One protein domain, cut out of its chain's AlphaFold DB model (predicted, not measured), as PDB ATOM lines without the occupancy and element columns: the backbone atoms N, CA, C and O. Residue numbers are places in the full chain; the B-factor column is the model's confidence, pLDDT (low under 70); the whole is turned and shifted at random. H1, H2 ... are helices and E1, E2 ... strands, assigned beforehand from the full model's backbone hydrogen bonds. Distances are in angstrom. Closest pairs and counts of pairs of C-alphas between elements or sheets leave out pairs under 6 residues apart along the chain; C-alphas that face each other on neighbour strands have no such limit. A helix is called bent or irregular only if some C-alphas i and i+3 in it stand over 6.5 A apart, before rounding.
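AT A GLANCE: This is residues 497 to 518 and 529 to 585 of the 1012 residues of an uncharacterized protein of Flavilitoribacter nigricans DSM 23189 = NBRC 102662 (UniProt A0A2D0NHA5). With little regular structure, the domain is a small antiparallel sheet, E1 - E2 - E3, among loops, with strand E4 separate and short helix H1 after E3. Residues 561 to 566 stick out at one end. The 79 printed residues run E1 E2 E3 H1 E4, mostly strand, with 31 in named elements. The whole is only just loose, close to compact, with radius of gyration of the C-alphas 14.3 A and spans of 46 by 25 by 19 A.

IN THESE COORDINATES: E2, residues 505 to 511, is 19.6 A long; E1, 497 to 502, begins at C-alpha (121.490, 144.623, 136.918); E3 is 547 to 551. H1 is 553 to 558; E4, 567 to 573, is 20.3 A long, ending at (127.453, 143.598, 132.862).

HOW THE PARTS SIT: In hairpin E1 and E2, N 498 and O 509 are 2.9 A apart. Between E2 and E3, N 506 and O 550 are 2.8 A apart. H1 is irregular, C-alphas 554 to 557 being 7.9 A apart, and not on the sheet; 0 of 2 O i to N i+4 pairs and 2 of 3 O i to N i+3 pairs are within hydrogen-bond range. E4 is apart from E2, E3 and H1; its closest C-alpha to E1 is Ala 573, 7.3 A from Ile 497.

THE WHOLE: The farthest C-alphas, of Glu 540 and Asp 564, are 48.7 A apart. Residues 519 to 528 are not printed, leaving 17.4 A between C-alphas 518 and 529. Of the links printed whole, none is long. Residues 540 and 562 to 565 are under pLDDT 70.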
ATOM      1  N   ILE A 497     122.362 144.365 138.069       94.06
ATOM      2  CA  ILE A 497     121.490 144.623 136.918       94.06
ATOM      3  C   ILE A 497     120.030 144.469 137.341       94.06
ATOM      4  O   ILE A 497     119.637 143.398 137.791       94.06
ATOM      5  N   ASN A 498     119.226 145.508 137.130       93.81
ATOM      6  CA  ASN A 498     117.770 145.424 137.120       93.81
ATOM      7  C   ASN A 498     117.297 145.758 135.710       93.81
ATOM      8  O   ASN A 498     117.704 146.778 135.158       93.81
ATOM      9  N   ALA A 499     116.470 144.913 135.106       94.44
ATOM     10  CA  ALA A 499     116.005 145.157 133.750       94.44
ATOM     11  C   ALA A 499     114.572 144.682 133.541       94.44
ATOM     12  O   ALA A 499     114.122 143.728 134.173       94.44
ATOM     13  N   MET A 500     113.874 145.359 132.636       93.69
ATOM     14  CA  MET A 500     112.517 145.026 132.219       93.69
ATOM     15  C   MET A 500     112.315 145.357 130.742       93.69
ATOM     16  O   MET A 500     113.044 146.172 130.171       93.69
ATOM     17  N   ILE A 501     111.323 144.718 130.126       90.94
ATOM     18  CA  ILE A 501     110.956 144.962 128.731       90.94
ATOM     19  C   ILE A 501     109.527 145.498 128.691       90.94
ATOM     20  O   ILE A 501     108.599 144.829 129.142       90.94
ATOM     21  N   GLU A 502     109.353 146.689 128.120       87.69
ATOM     22  CA  GLU A 502     108.047 147.310 127.888       87.69
ATOM     23  C   GLU A 502     107.826 147.482 126.379       87.69
ATOM     24  O   GLU A 502     108.468 148.300 125.715       87.69
ATOM     25  N   GLY A 503     106.918 146.691 125.801       84.62
ATOM     26  CA  GLY A 503     106.663 146.711 124.358       84.62
ATOM     27  C   GLY A 503     107.875 146.227 123.557       84.62
ATOM     28  O   GLY A 503     108.081 145.027 123.446       84.62
ATOM     29  N   HIS A 504     108.657 147.153 122.995       86.81
ATOM     30  CA  HIS A 504     109.905 146.866 122.266       86.81
ATOM     31  C   HIS A 504     111.146 147.487 122.922       86.81
ATOM     32  O   HIS A 504     112.249 147.317 122.408       86.81
ATOM     33  N   GLU A 505     110.983 148.210 124.032       91.94
ATOM     34  CA  GLU A 505     112.082 148.893 124.711       91.94
ATOM     35  C   GLU A 505     112.594 148.042 125.879       91.94
ATOM     36  O   GLU A 505     111.853 147.725 126.812       91.94
ATOM     37  N   LEU A 506     113.877 147.684 125.830       93.31
ATOM     38  CA  LEU A 506     114.611 147.104 126.947       93.31
ATOM     39  C   LEU A 506     115.148 148.238 127.825       93.31
ATOM     40  O   LEU A 506     115.985 149.031 127.383       93.31
ATOM     41  N   GLN A 507     114.691 148.290 129.073       95.12
ATOM     42  CA  GLN A 507     115.152 149.241 130.080       95.12
ATOM     43  C   GLN A 507     116.077 148.528 131.067       95.12
ATOM     44  O   GLN A 507     115.708 147.497 131.629       95.12
ATOM     45  N   ILE A 508     117.280 149.069 131.269       95.88
ATOM     46  CA  ILE A 508     118.302 148.517 132.167       95.88
ATOM     47  C   ILE A 508     118.726 149.598 133.159       95.88
ATOM     48  O   ILE A 508     119.259 150.637 132.762       95.88
ATOM     49  N   ASP A 509     118.535 149.329 134.445       95.38
ATOM     50  CA  ASP A 509     119.043 150.105 135.570       95.38
ATOM     51  C   ASP A 509     120.231 149.364 136.211       95.38
ATOM     52  O   ASP A 509     120.119 148.226 136.675       95.38
ATOM     53  N   LEU A 510     121.383 150.028 136.258       94.88
ATOM     54  CA  LEU A 510     122.617 149.536 136.862       94.88
ATOM     55  C   LEU A 510     122.847 150.225 138.204       94.88
ATOM     56  O   LEU A 510     122.903 151.457 138.285       94.88
ATOM     57  N   ARG A 511     123.054 149.431 139.256       92.56
ATOM     58  CA  ARG A 511     123.524 149.932 140.552       92.56
ATOM     59  C   ARG A 511     124.995 149.572 140.728       92.56
ATOM     60  O   ARG A 511     125.383 148.406 140.718       92.56
ATOM     61  N   GLU A 512     125.793 150.620 140.850       90.88
ATOM     62  CA  GLU A 512     127.243 150.570 140.999       90.88
ATOM     63  C   GLU A 512     127.658 149.874 142.304       90.88
ATOM     64  O   GLU A 512     127.001 150.032 143.338       90.88
ATOM     65  N   ARG A 513     128.742 149.095 142.228       90.56
ATOM     66  CA  ARG A 513     129.432 148.452 143.360       90.56
ATOM     67  C   ARG A 513     130.882 148.954 143.417       90.56
ATOM     68  O   ARG A 513     131.211 149.933 142.756       90.56
ATOM     69  N   ASN A 514     131.756 148.300 144.180       88.25
ATOM     70  CA  ASN A 514     133.157 148.710 144.341       88.25
ATOM     71  C   ASN A 514     134.014 148.673 143.061       88.25
ATOM     72  O   ASN A 514     135.065 149.296 143.056       88.25
ATOM     73  N   GLY A 515     133.603 147.964 142.004       86.00
ATOM     74  CA  GLY A 515     134.333 147.901 140.730       86.00
ATOM     75  C   GLY A 515     133.775 148.784 139.615       86.00
ATOM     76  O   GLY A 515     134.071 148.529 138.449       86.00
ATOM     77  N   GLY A 516     132.928 149.765 139.938       89.88
ATOM     78  CA  GLY A 516     132.385 150.708 138.959       89.88
ATOM     79  C   GLY A 516     131.424 150.076 137.940       89.88
ATOM     80  O   GLY A 516     130.906 148.969 138.120       89.88
ATOM     81  N   ILE A 517     131.146 150.804 136.855       91.44
ATOM     82  CA  ILE A 517     130.269 150.361 135.758       91.44
ATOM     83  C   ILE A 517     131.100 150.187 134.491       91.44
ATOM     84  O   ILE A 517     131.591 151.159 133.923       91.44
ATOM     85  N   GLY A 518     131.205 148.946 134.017       89.94
ATOM     86  CA  GLY A 518     131.812 148.603 132.737       89.94
ATOM     87  C   GLY A 518     130.815 148.518 131.586       89.94
ATOM     88  O   GLY A 518     129.710 149.067 131.618       89.94
ATOM     89  N   VAL A 529     124.051 140.274 120.290       82.44
ATOM     90  CA  VAL A 529     123.604 141.235 119.266       82.44
ATOM     91  C   VAL A 529     124.152 142.641 119.499       82.44
ATOM     92  O   VAL A 529     124.329 143.402 118.547       82.44
ATOM     93  N   VAL A 530     124.448 142.990 120.757       86.06
ATOM     94  CA  VAL A 530     125.059 144.273 121.131       86.06
ATOM     95  C   VAL A 530     126.231 144.010 122.075       86.06
ATOM     96  O   VAL A 530     126.006 143.718 123.249       86.06
ATOM     97  N   PRO A 531     127.484 144.133 121.600       80.50
ATOM     98  CA  PRO A 531     128.663 143.906 122.436       80.50
ATOM     99  C   PRO A 531     128.821 144.929 123.569       80.50
ATOM    100  O   PRO A 531     129.285 144.576 124.655       80.50
ATOM    101  N   ASP A 532     128.442 146.188 123.321       87.50
ATOM    102  CA  ASP A 532     128.468 147.270 124.311       87.50
ATOM    103  C   ASP A 532     127.274 148.224 124.127       87.50
ATOM    104  O   ASP A 532     127.285 149.114 123.278       87.50
ATOM    105  N   ALA A 533     126.232 148.025 124.932       88.88
ATOM    106  CA  ALA A 533     125.030 148.852 124.995       88.88
ATOM    107  C   ALA A 533     125.205 150.112 125.864       88.88
ATOM    108  O   ALA A 533     124.292 150.930 125.937       88.88
ATOM    109  N   ASN A 534     126.356 150.289 126.525       90.12
ATOM    110  CA  ASN A 534     126.632 151.431 127.403       90.12
ATOM    111  C   ASN A 534     127.972 152.107 127.074       90.12
ATOM    112  O   ASN A 534     128.799 152.256 127.977       90.12
ATOM    113  N   PRO A 535     128.243 152.464 125.805       86.88
ATOM    114  CA  PRO A 535     129.568 152.888 125.370       86.88
ATOM    115  C   PRO A 535     130.070 154.096 126.169       86.88
ATOM    116  O   PRO A 535     129.317 155.027 126.458       86.88
ATOM    117  N   LEU A 536     131.365 154.090 126.501       83.81
ATOM    118  CA  LEU A 536     131.990 155.186 127.238       83.81
ATOM    119  C   LEU A 536     131.927 156.485 126.404       83.81
ATOM    120  O   LEU A 536     132.397 156.493 125.259       83.81
ATOM    121  N   PRO A 537     131.362 157.589 126.930       82.38
ATOM    122  CA  PRO A 537     131.296 158.842 126.186       82.38
ATOM    123  C   PRO A 537     132.697 159.382 125.856       82.38
ATOM    124  O   PRO A 537     133.592 159.368 126.695       82.38
ATOM    125  N   ARG A 538     132.892 159.922 124.645       78.25
ATOM    126  CA  ARG A 538     134.162 160.554 124.229       78.25
ATOM    127  C   ARG A 538     134.318 161.951 124.850       78.25
ATOM    128  O   ARG A 538     134.192 162.954 124.150       78.25
ATOM    129  N   ARG A 539     134.509 162.020 126.170       81.12
ATOM    130  CA  ARG A 539     134.792 163.244 126.942       81.12
ATOM    131  C   ARG A 539     135.775 162.926 128.070       81.12
ATOM    132  O   ARG A 539     135.837 161.792 128.533       81.12
ATOM    133  N   GLU A 540     136.526 163.927 128.507       61.72
ATOM    134  CA  GLU A 540     137.430 163.815 129.656       61.72
ATOM    135  C   GLU A 540     136.614 163.513 130.931       61.72
ATOM    136  O   GLU A 540     135.578 164.143 131.156       61.72
ATOM    137  N   ASN A 541     137.026 162.513 131.722       70.69
ATOM    138  CA  ASN A 541     136.311 162.002 132.910       70.69
ATOM    139  C   ASN A 541     134.866 161.520 132.661       70.69
ATOM    140  O   ASN A 541     134.006 161.612 133.540       70.69
ATOM    141  N   ALA A 542     134.567 161.021 131.460       74.62
ATOM    142  CA  ALA A 542     133.252 160.474 131.163       74.62
ATOM    143  C   ALA A 542     132.954 159.215 131.992       74.62
ATOM    144  O   ALA A 542     133.749 158.283 132.019       74.62
ATOM    145  N   GLN A 543     131.771 159.165 132.603       81.88
ATOM    146  CA  GLN A 543     131.256 157.975 133.278       81.88
ATOM    147  C   GLN A 543     130.216 157.274 132.405       81.88
ATOM    148  O   GLN A 543     129.472 157.916 131.655       81.88
ATOM    149  N   ARG A 544     130.158 155.942 132.505       88.00
ATOM    150  CA  ARG A 544     129.111 155.143 131.859       88.00
ATOM    151  C   ARG A 544     127.756 155.396 132.528       88.00
ATOM    152  O   ARG A 544     127.671 155.704 133.715       88.00
ATOM    153  N   SER A 545     126.677 155.285 131.756       87.88
ATOM    154  CA  SER A 545     125.335 155.610 132.248       87.88
ATOM    155  C   SER A 545     124.814 154.527 133.191       87.88
ATOM    156  O   SER A 545     125.014 153.339 132.951       87.88
ATOM    157  N   ARG A 546     124.081 154.929 134.238       92.25
ATOM    158  CA  ARG A 546     123.350 154.002 135.124       92.25
ATOM    159  C   ARG A 546     122.045 153.495 134.517       92.25
ATOM    160  O   ARG A 546     121.498 152.515 134.998       92.25
ATOM    161  N   ARG A 547     121.537 154.175 133.487       92.44
ATOM    162  CA  ARG A 547     120.295 153.833 132.791       92.44
ATOM    163  C   ARG A 547     120.564 153.656 131.313       92.44
ATOM    164  O   ARG A 547     121.129 154.556 130.694       92.44
ATOM    165  N   ILE A 548     120.135 152.531 130.763       93.50
ATOM    166  CA  ILE A 548     120.260 152.203 129.344       93.50
ATOM    167  C   ILE A 548     118.862 151.898 128.817       93.50
ATOM    168  O   ILE A 548     118.089 151.191 129.463       93.50
ATOM    169  N   ARG A 549     118.543 152.445 127.644       92.69
ATOM    170  CA  ARG A 549     117.339 152.110 126.882       92.69
ATOM    171  C   ARG A 549     117.764 151.614 125.516       92.69
ATOM    172  O   ARG A 549     118.537 152.295 124.842       92.69
ATOM    173  N   LEU A 550     117.280 150.443 125.131       92.38
ATOM    174  CA  LEU A 550     117.592 149.826 123.850       92.38
ATOM    175  C   LEU A 550     116.300 149.393 123.156       92.38
ATOM    176  O   LEU A 550     115.512 148.646 123.727       92.38
ATOM    177  N   ASP A 551     116.102 149.841 121.919       90.56
ATOM    178  CA  ASP A 551     115.017 149.355 121.064       90.56
ATOM    179  C   ASP A 551     115.386 147.981 120.484       90.56
ATOM    180  O   ASP A 551     116.458 147.808 119.902       90.56
ATOM    181  N   LEU A 552     114.500 146.998 120.647       88.62
ATOM    182  CA  LEU A 552     114.685 145.630 120.165       88.62
ATOM    183  C   LEU A 552     114.284 145.450 118.687       88.62
ATOM    184  O   LEU A 552     114.663 144.450 118.073       88.62
ATOM    185  N   GLN A 553     113.563 146.401 118.077       85.19
ATOM    186  CA  GLN A 553     113.102 146.310 116.679       85.19
ATOM    187  C   GLN A 553     114.222 146.121 115.636       85.19
ATOM    188  O   GLN A 553     114.057 145.278 114.743       85.19
ATOM    189  N   PRO A 554     115.382 146.809 115.720       87.69
ATOM    190  CA  PRO A 554     116.501 146.585 114.800       87.69
ATOM    191  C   PRO A 554     117.036 145.146 114.817       87.69
ATOM    192  O   PRO A 554     117.605 144.686 113.827       87.69
ATOM    193  N   TYR A 555     116.813 144.410 115.909       86.12
ATOM    194  CA  TYR A 555     117.304 143.046 116.115       86.12
ATOM    195  C   TYR A 555     116.254 141.972 115.791       86.12
ATOM    196  O   TYR A 555     116.472 140.793 116.055       86.12
ATOM    197  N   ARG A 556     115.139 142.341 115.142       83.44
ATOM    198  CA  ARG A 556     114.026 141.432 114.795       83.44
ATOM    199  C   ARG A 556     114.399 140.200 113.966       83.44
ATOM    200  O   ARG A 556     113.619 139.259 113.891       83.44
ATOM    201  N   GLN A 557     115.545 140.214 113.290       81.56
ATOM    202  CA  GLN A 557     116.035 139.061 112.528       81.56
ATOM    203  C   GLN A 557     116.545 137.925 113.426       81.56
ATOM    204  O   GLN A 557     116.512 136.778 113.000       81.56
ATOM    205  N   TYR A 558     116.960 138.242 114.658       82.19
ATOM    206  CA  TYR A 558     117.453 137.292 115.664       82.19
ATOM    207  C   TYR A 558     116.330 136.713 116.545       82.19
ATOM    208  O   TYR A 558     116.585 135.872 117.404       82.19
ATOM    209  N   LEU A 559     115.086 137.158 116.335       83.44
ATOM    210  CA  LEU A 559     113.910 136.688 117.057       83.44
ATOM    211  C   LEU A 559     113.189 135.590 116.278       83.44
ATOM    212  O   LEU A 559     112.953 135.738 115.078       83.44
ATOM    213  N   TYR A 560     112.751 134.556 116.993       79.38
ATOM    214  CA  TYR A 560     111.754 133.618 116.506       79.38
ATOM    215  C   TYR A 560     110.449 134.353 116.205       79.38
ATOM    216  O   TYR A 560     109.951 135.133 117.026       79.38
ATOM    217  N   ARG A 561     109.892 134.087 115.025       72.81
ATOM    218  CA  ARG A 561     108.638 134.682 114.541       72.81
ATOM    219  C   ARG A 561     107.423 133.790 114.771       72.81
ATOM    220  O   ARG A 561     106.296 134.251 114.597       72.81
ATOM    221  N   HIS A 562     107.648 132.527 115.126       67.38
ATOM    222  CA  HIS A 562     106.583 131.569 115.381       67.38
ATOM    223  C   HIS A 562     105.830 131.919 116.680       67.38
ATOM    224  O   HIS A 562     106.487 132.170 117.693       67.38
ATOM    225  N   PRO A 563     104.482 131.905 116.697       59.25
ATOM    226  CA  PRO A 563     103.692 132.256 117.883       59.25
ATOM    227  C   PRO A 563     103.978 131.377 119.110       59.25
ATOM    228  O   PRO A 563     103.951 131.871 120.233       59.25
ATOM    229  N   ASP A 564     104.287 130.097 118.884       63.81
ATOM    230  CA  ASP A 564     104.589 129.132 119.954       63.81
ATOM    231  C   ASP A 564     106.062 129.159 120.411       63.81
ATOM    232  O   ASP A 564     106.442 128.426 121.324       63.81
ATOM    233  N   SER A 565     106.914 129.987 119.796       69.94
ATOM    234  CA  SER A 565     108.312 130.144 120.210       69.94
ATOM    235  C   SER A 565     108.458 131.320 121.175       69.94
ATOM    236  O   SER A 565     108.053 132.445 120.883       69.94
ATOM    237  N   SER A 566     109.082 131.075 122.328       73.81
ATOM    238  CA  SER A 566     109.452 132.141 123.264       73.81
ATOM    239  C   SER A 566     110.846 132.667 122.928       73.81
ATOM    240  O   SER A 566     111.760 131.887 122.665       73.81
ATOM    241  N   ASN A 567     111.006 133.992 122.899       84.00
ATOM    242  CA  ASN A 567     112.325 134.606 122.782       84.00
ATOM    243  C   ASN A 567     112.867 134.929 124.175       84.00
ATOM    244  O   ASN A 567     112.097 135.232 125.086       84.00
ATOM    245  N   VAL A 568     114.189 134.917 124.331       87.81
ATOM    246  CA  VAL A 568     114.879 135.272 125.577       87.81
ATOM    247  C   VAL A 568     115.898 136.372 125.300       87.81
ATOM    248  O   VAL A 568     116.721 136.257 124.393       87.81
ATOM    249  N   ILE A 569     115.857 137.446 126.086       90.75
ATOM    250  CA  ILE A 569     116.815 138.550 126.053       90.75
ATOM    251  C   ILE A 569     117.764 138.402 127.241       90.75
ATOM    252  O   ILE A 569     117.339 138.463 128.390       90.75
ATOM    253  N   GLY A 570     119.048 138.199 126.962       90.06
ATOM    254  CA  GLY A 570     120.101 138.064 127.963       90.06
ATOM    255  C   GLY A 570     120.865 139.372 128.174       90.06
ATOM    256  O   GLY A 570     121.177 140.075 127.214       90.06
ATOM    257  N   ILE A 571     121.214 139.696 129.418       92.75
ATOM    258  CA  ILE A 571     121.973 140.901 129.780       92.75
ATOM    259  C   ILE A 571     123.171 140.507 130.638       92.75
ATOM    260  O   ILE A 571     123.036 139.770 131.616       92.75
ATOM    261  N   ARG A 572     124.352 141.021 130.289       91.75
ATOM    262  CA  ARG A 572     125.596 140.796 131.034       91.75
ATOM    263  C   ARG A 572     126.326 142.113 131.259       91.75
ATOM    264  O   ARG A 572     126.596 142.830 130.299       91.75
ATOM    265  N   ALA A 573     126.681 142.412 132.503       92.62
ATOM    266  CA  ALA A 573     127.453 143.598 132.862       92.62
ATOM    267  C   ALA A 573     128.878 143.220 133.271       92.62
ATOM    268  O   ALA A 573     129.123 142.121 133.768       92.62
ATOM    269  N   TYR A 574     129.810 144.146 133.068       90.00
ATOM    270  CA  TYR A 574     131.211 144.003 133.452       90.00
ATOM    271  C   TYR A 574     131.586 145.076 134.478       90.00
ATOM    272  O   TYR A 574     130.932 146.121 134.548       90.00
ATOM    273  N   ASN A 575     132.633 144.832 135.266       90.06
ATOM    274  CA  ASN A 575     133.272 145.884 136.059       90.06
ATOM    275  C   ASN A 575     133.955 146.911 135.140       90.06
ATOM    276  O   ASN A 575     134.133 146.669 133.943       90.06
ATOM    277  N   GLU A 576     134.316 148.071 135.679       88.31
ATOM    278  CA  GLU A 576     134.926 149.173 134.927       88.31
ATOM    279  C   GLU A 576     136.209 148.741 134.203       88.31
ATOM    280  O   GLU A 576     136.380 149.031 133.019       88.31
ATOM    281  N   ALA A 577     137.038 147.935 134.873       81.25
ATOM    282  CA  ALA A 577     138.248 147.343 134.307       81.25
ATOM    283  C   ALA A 577     137.980 146.278 133.214       81.25
ATOM    284  O   ALA A 577     138.899 145.851 132.518       81.25
ATOM    285  N   GLY A 578     136.729 145.841 133.039       78.06
ATOM    286  CA  GLY A 578     136.274 144.999 131.931       78.06
ATOM    287  C   GLY A 578     136.611 143.507 132.026       78.06
ATOM    288  O   GLY A 578     136.306 142.771 131.083       78.06
ATOM    289  N   TRP A 579     137.213 143.050 133.129       72.69
ATOM    290  CA  TRP A 579     137.683 141.668 133.294       72.69
ATOM    291  C   TRP A 579     136.712 140.776 134.077       72.69
ATOM    292  O   TRP A 579     136.630 139.582 133.785       72.69
ATOM    293  N   LEU A 580     135.942 141.334 135.019       81.25
ATOM    294  CA  LEU A 580     134.970 140.583 135.815       81.25
ATOM    295  C   LEU A 580     133.558 140.783 135.252       81.25
ATOM    296  O   LEU A 580     133.128 141.921 135.051       81.25
ATOM    297  N   LYS A 581     132.829 139.687 135.008       85.44
ATOM    298  CA  LYS A 581     131.489 139.678 134.392       85.44
ATOM    299  C   LYS A 581     130.410 139.152 135.338       85.44
ATOM    300  O   LYS A 581     130.646 138.247 136.137       85.44
ATOM    301  N   SER A 582     129.198 139.671 135.174       87.62
ATOM    302  CA  SER A 582     127.999 139.152 135.826       87.62
ATOM    303  C   SER A 582     127.551 137.815 135.242       87.62
ATOM    304  O   SER A 582     127.833 137.486 134.082       87.62
ATOM    305  N   ARG A 583     126.743 137.081 136.016       84.31
ATOM    306  CA  ARG A 583     125.870 136.040 135.456       84.31
ATOM    307  C   ARG A 583     124.941 136.652 134.400       84.31
ATOM    308  O   ARG A 583     124.670 137.856 134.430       84.31
ATOM    309  N   LEU A 584     124.504 135.831 133.446       83.38
ATOM    310  CA  LEU A 584     123.564 136.263 132.413       83.38
ATOM    311  C   LEU A 584     122.173 136.422 133.043       83.38
ATOM    312  O   LEU A 584     121.643 135.463 133.597       83.38
ATOM    313  N   LEU A 585     121.610 137.629 132.989       89.38
ATOM    314  CA  LEU A 585     120.221 137.884 133.371       89.38
ATOM    315  C   LEU A 585     119.331 137.642 132.152       89.38
ATOM    316  O   LEU A 585     119.477 138.348 131.159       89.38
TER     317      LEU A 585